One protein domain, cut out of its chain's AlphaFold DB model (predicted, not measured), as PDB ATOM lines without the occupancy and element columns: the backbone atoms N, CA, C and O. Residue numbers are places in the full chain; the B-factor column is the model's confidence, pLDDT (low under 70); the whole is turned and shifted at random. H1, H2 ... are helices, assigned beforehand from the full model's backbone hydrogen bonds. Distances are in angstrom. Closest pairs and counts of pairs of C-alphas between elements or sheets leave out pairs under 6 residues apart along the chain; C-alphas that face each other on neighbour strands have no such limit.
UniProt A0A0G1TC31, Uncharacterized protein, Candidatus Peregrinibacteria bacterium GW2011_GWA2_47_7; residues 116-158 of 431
ATOM      1  N   THR A 116     229.884 180.440 237.510       61.03
ATOM      2  CA  THR A 116     231.203 180.170 236.908       61.03
ATOM      3  C   THR A 116     231.038 179.548 235.522       61.03
ATOM      4  O   THR A 116     230.271 178.601 235.357       61.03
ATOM      5  N   GLY A 117     231.748 180.079 234.518       58.78
ATOM      6  CA  GLY A 117     231.747 179.543 233.147       58.78
ATOM      7  C   GLY A 117     230.404 179.643 232.406       58.78
ATOM      8  O   GLY A 117     230.131 178.827 231.527       58.78
ATOM      9  N   LYS A 118     229.545 180.602 232.774       63.72
ATOM     10  CA  LYS A 118     228.214 180.814 232.181       63.72
ATOM     11  C   LYS A 118     228.207 182.017 231.236       63.72
ATOM     12  O   LYS A 118     228.854 183.020 231.515       63.72
ATOM     13  N   ARG A 119     227.429 181.931 230.153       76.38
ATOM     14  CA  ARG A 119     227.214 183.009 229.170       76.38
ATOM     15  C   ARG A 119     225.727 183.302 229.019       76.38
ATOM     16  O   ARG A 119     224.926 182.385 229.168       76.38
ATOM     17  N   PHE A 120     225.391 184.551 228.699       79.00
ATOM     18  CA  PHE A 120     224.013 185.034 228.523       79.00
ATOM     19  C   PHE A 120     223.148 184.945 229.796       79.00
ATOM     20  O   PHE A 120     221.976 184.592 229.737       79.00
ATOM     21  N   TYR A 121     223.712 185.273 230.963       79.44
ATOM     22  CA  TYR A 121     222.961 185.318 232.225       79.44
ATOM     23  C   TYR A 121     222.728 186.757 232.695       79.44
ATOM     24  O   TYR A 121     223.648 187.575 232.703       79.44
ATOM     25  N   PHE A 122     221.513 187.040 233.167       82.44
ATOM     26  CA  PHE A 122     221.130 188.315 233.778       82.44
ATOM     27  C   PHE A 122     220.459 188.055 235.133       82.44
ATOM     28  O   PHE A 122     219.475 187.322 235.200       82.44
ATOM     29  N   LYS A 123     220.991 188.625 236.223       80.38
ATOM     30  CA  LYS A 123     220.520 188.415 237.610       80.38
ATOM     31  C   LYS A 123     220.250 186.941 237.947       80.38
ATOM     32  O   LYS A 123     219.164 186.570 238.378       80.38
ATOM     33  N   ASN A 124     221.259 186.106 237.699       76.06
ATOM     34  CA  ASN A 124     221.272 184.650 237.901       76.06
ATOM     35  C   ASN A 124     220.276 183.841 237.038       76.06
ATOM     36  O   ASN A 124     220.228 182.620 237.160       76.06
ATOM     37  N   MET A 125     219.541 184.479 236.122       83.31
ATOM     38  CA  MET A 125     218.655 183.814 235.163       83.31
ATOM     39  C   MET A 125     219.376 183.580 233.832       83.31
ATOM     40  O   MET A 125     220.007 184.499 233.307       83.31
ATOM     41  N   GLU A 126     219.260 182.372 233.276       86.81
ATOM     42  CA  GLU A 126     219.742 182.050 231.927       86.81
ATOM     43  C   GLU A 126     218.815 182.672 230.871       86.81
ATOM     44  O   GLU A 126     217.594 182.515 230.935       86.81
ATOM     45  N   LEU A 127     219.399 183.366 229.896       86.56
ATOM     46  CA  LEU A 127     218.733 183.899 228.711       86.56
ATOM     47  C   LEU A 127     219.349 183.264 227.458       86.56
ATOM     48  O   LEU A 127     220.475 182.768 227.479       86.56
ATOM     49  N   ASN A 128     218.642 183.326 226.330       92.06
ATOM     50  CA  ASN A 128     219.300 183.130 225.038       92.06
ATOM     51  C   ASN A 128     220.072 184.400 224.632       92.06
ATOM     52  O   ASN A 128     219.860 185.488 225.170       92.06
ATOM     53  N   GLU A 129     220.960 184.256 223.649       90.31
ATOM     54  CA  GLU A 129     221.843 185.319 223.156       90.31
ATOM     55  C   GLU A 129     221.093 186.585 222.684       90.31
ATOM     56  O   GLU A 129     221.595 187.699 222.851       90.31
ATOM     57  N   GLU A 130     219.883 186.443 222.134       92.81
ATOM     58  CA  GLU A 130     219.078 187.566 221.639       92.81
ATOM     59  C   GLU A 130     218.366 188.310 222.780       92.81
ATOM     60  O   GLU A 130     218.456 189.536 222.869       92.81
ATOM     61  N   ASP A 131     217.719 187.583 223.698       90.81
ATOM     62  CA  ASP A 131     217.105 188.166 224.899       90.81
ATOM     63  C   ASP A 131     218.157 188.817 225.811       90.81
ATOM     64  O   ASP A 131     217.894 189.878 226.380       90.81
ATOM     65  N   TYR A 132     219.366 188.249 225.906       86.00
ATOM     66  CA  TYR A 132     220.481 188.870 226.625       86.00
ATOM     67  C   TYR A 132     220.906 190.197 225.980       86.00
ATOM     68  O   TYR A 132     220.991 191.207 226.682       86.00
ATOM     69  N   ARG A 133     221.104 190.247 224.651       86.69
ATOM     70  CA  ARG A 133     221.432 191.502 223.944       86.69
ATOM     71  C   ARG A 133     220.339 192.555 224.105       86.69
ATOM     72  O   ARG A 133     220.640 193.657 224.556       86.69
ATOM     73  N   ARG A 134     219.073 192.198 223.853       88.62
ATOM     74  CA  ARG A 134     217.923 193.102 224.047       88.62
ATOM     75  C   ARG A 134     217.816 193.591 225.497       88.62
ATOM     76  O   ARG A 134     217.457 194.745 225.730       88.62
ATOM     77  N   THR A 135     218.182 192.756 226.474       84.69
ATOM     78  CA  THR A 135     218.275 193.167 227.883       84.69
ATOM     79  C   THR A 135     219.381 194.200 228.083       84.69
ATOM     80  O   THR A 135     219.080 195.277 228.587       84.69
ATOM     81  N   VAL A 136     220.622 193.944 227.653       81.31
ATOM     82  CA  VAL A 136     221.749 194.890 227.801       81.31
ATOM     83  C   VAL A 136     221.463 196.231 227.113       81.31
ATOM     84  O   VAL A 136     221.609 197.284 227.735       81.31
ATOM     85  N   GLU A 137     220.970 196.211 225.873       84.06
ATOM     86  CA  GLU A 137     220.591 197.414 225.114       84.06
ATOM     87  C   GLU A 137     219.556 198.271 225.863       84.06
ATOM     88  O   GLU A 137     219.682 199.496 225.911       84.06
ATOM     89  N   SER A 138     218.581 197.644 226.535       84.62
ATOM     90  CA  SER A 138     217.550 198.355 227.312       84.62
ATOM     91  C   SER A 138     218.076 199.111 228.546       84.62
ATOM     92  O   SER A 138     217.355 199.940 229.105       84.62
ATOM     93  N   TYR A 139     219.320 198.860 228.976       81.00
ATOM     94  CA  TYR A 139     219.978 199.607 230.057       81.00
ATOM     95  C   TYR A 139     220.886 200.725 229.534       81.00
ATOM     96  O   TYR A 139     221.157 201.656 230.289       81.00
ATOM     97  N   GLY A 140     221.288 200.704 228.257       73.06
ATOM     98  CA  GLY A 140     222.149 201.733 227.656       73.06
ATOM     99  C   GLY A 140     221.539 203.143 227.630       73.06
ATOM    100  O   GLY A 140     222.262 204.123 227.484       73.06
ATOM    101  N   SER A 141     220.220 203.262 227.812       76.19
ATOM    102  CA  SER A 141     219.488 204.532 227.930       76.19
ATOM    103  C   SER A 141     219.024 204.865 229.359       76.19
ATOM    104  O   SER A 141     218.390 205.902 229.573       76.19
ATOM    105  N   LYS A 142     219.312 204.012 230.354       77.44
ATOM    106  CA  LYS A 142     218.925 204.245 231.756       77.44
ATOM    107  C   LYS A 142     219.902 205.191 232.464       77.44
ATOM    108  O   LYS A 142     221.093 205.234 232.182       77.44
ATOM    109  N   ASN A 143     219.401 205.901 233.476       79.38
ATOM    110  CA  ASN A 143     220.236 206.713 234.361       79.38
ATOM    111  C   ASN A 143     221.191 205.835 235.198       79.38
ATOM    112  O   ASN A 143     220.736 204.965 235.944       79.38
ATOM    113  N   LEU A 144     222.498 206.114 235.135       69.88
ATOM    114  CA  LEU A 144     223.537 205.322 235.806       69.88
ATOM    115  C   LEU A 144     223.393 205.266 237.337       69.88
ATOM    116  O   LEU A 144     223.554 204.187 237.901       69.88
ATOM    117  N   LYS A 145     223.020 206.367 238.015       74.88
ATOM    118  CA  LYS A 145     222.781 206.363 239.478       74.88
ATOM    119  C   LYS A 145     221.622 205.405 239.836       74.88
ATOM    120  O   LYS A 145     221.688 204.704 240.843       74.88
ATOM    121  N   GLY A 146     220.605 205.298 238.973       77.50
ATOM    122  CA  GLY A 146     219.510 204.325 239.099       77.50
ATOM    123  C   GLY A 146     219.922 202.871 238.825       77.50
ATOM    124  O   GLY A 146     219.565 201.982 239.596       77.50
ATOM    125  N   VAL A 147     220.709 202.618 237.772       76.38
ATOM    126  CA  VAL A 147     221.240 201.273 237.456       76.38
ATOM    127  C   VAL A 147     222.179 200.773 238.560       76.38
ATOM    128  O   VAL A 147     222.139 199.594 238.910       76.38
ATOM    129  N   TRP A 148     222.970 201.665 239.158       72.69
ATOM    130  CA  TRP A 148     223.826 201.353 240.302       72.69
ATOM    131  C   TRP A 148     223.013 200.957 241.540       72.69
ATOM    132  O   TRP A 148     223.281 199.919 242.139       72.69
ATOM    133  N   ALA A 149     221.962 201.710 241.884       79.19
ATOM    134  CA  ALA A 149     221.061 201.345 242.982       79.19
ATOM    135  C   ALA A 149     220.362 199.988 242.741       79.19
ATOM    136  O   ALA A 149     220.238 199.177 243.661       79.19
ATOM    137  N   GLU A 150     219.964 199.708 241.495       82.31
ATOM    138  CA  GLU A 150     219.402 198.418 241.079       82.31
ATOM    139  C   GLU A 150     220.423 197.261 241.193       82.31
ATOM    140  O   GLU A 150     220.046 196.132 241.530       82.31
ATOM    141  N   PHE A 151     221.714 197.528 240.956       79.12
ATOM    142  CA  PHE A 151     222.801 196.562 241.148       79.12
ATOM    143  C   PHE A 151     223.095 196.314 242.630       79.12
ATOM    144  O   PHE A 151     223.145 195.158 243.046       79.12
ATOM    145  N   GLU A 152     223.214 197.369 243.442       74.50
ATOM    146  CA  GLU A 152     223.413 197.257 244.891       74.50
ATOM    147  C   GLU A 152     222.290 196.454 245.555       74.50
ATOM    148  O   GLU A 152     222.563 195.548 246.344       74.50
ATOM    149  N   GLN A 153     221.028 196.720 245.202       82.69
ATOM    150  CA  GLN A 153     219.890 195.974 245.743       82.69
ATOM    151  C   GLN A 153     219.968 194.474 245.409       82.69
ATOM    152  O   GLN A 153     219.715 193.643 246.281       82.69
ATOM    153  N   PHE A 154     220.332 194.124 244.172       79.88
ATOM    154  CA  PHE A 154     220.506 192.731 243.752       79.88
ATOM    155  C   PHE A 154     221.691 192.066 244.476       79.88
ATOM    156  O   PHE A 154     221.510 191.064 245.168       79.88
ATOM    157  N   LYS A 155     222.877 192.680 244.404       76.50
ATOM    158  CA  LYS A 155     224.130 192.214 245.022       76.50
ATOM    159  C   LYS A 155     223.999 191.977 246.531       76.50
ATOM    160  O   LYS A 155     224.610 191.054 247.060       76.50
ATOM    161  N   ASN A 156     223.211 192.797 247.228       80.50
ATOM    162  CA  ASN A 156     223.018 192.691 248.676       80.50
ATOM    163  C   ASN A 156     221.966 191.639 249.088       80.50
ATOM    164  O   ASN A 156     221.937 191.241 250.253       80.50
ATOM    165  N   GLY A 157     221.121 191.160 248.166       83.31
ATOM    166  CA  GLY A 157     220.221 190.022 248.412       83.31
ATOM    167  C   GLY A 157     220.928 188.659 248.367       83.31
ATOM    168  O   GLY A 157     220.480 187.697 248.999       83.31
ATOM    169  N   GLU A 158     222.044 188.599 247.645       82.56
ATOM    170  CA  GLU A 158     222.840 187.402 247.375       82.56
ATOM    171  C   GLU A 158     223.864 187.118 248.498       82.56
ATOM    172  O   GLU A 158     224.344 188.042 249.166       82.56
TER     173      GLU A 158
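AT A GLANCE: This is residues 116 to 158 of the 431 residues of an uncharacterized protein of Candidatus Peregrinibacteria bacterium GW2011_GWA2_47_7 (UniProt A0A0G1TC31). The printed part is a flat horseshoe: looped residues 116 to 128 form one arm, H1 and the short link after it form the bend, and H2 forms the other arm. Within the first arm, residues 121 to 126 fold back on themselves as a small loop turned inward toward H2. It has 43 residues with two named helices, H1 then H2, and no named strand; its class is all helix. It is only just loose, close to compact, with a radius of gyration of the C-alphas of 11.5 A and spans of 27 by 26 by 12 A.

IN THESE COORDINATES: Begin at C-alpha 116, at (231.203, 180.170, 236.908); no named element comes before residue 129. Find C-alpha 129 at (221.843, 185.319, 223.156), where H1, residues 129 to 137, begins and runs 12.3 A. H2, residues 144 to 157, runs 20.1 A to C-alpha 157 at (220.221, 190.022, 248.412).

HOW THE PARTS SIT: H1 and H2 are apart, joined by a short link of 6 residues. Before them, residues 121 to 122 pair antiparallel with residues 125 to 126. In both helices every O i to N i+4 pair is within hydrogen-bond range.

THE WHOLE: The C-alphas of Gly 117 and Asn 143 are the two farthest apart, 29.5 A. The printed part has no cut. Look for pLDDT under 70 at residues 116 to 118 and 144.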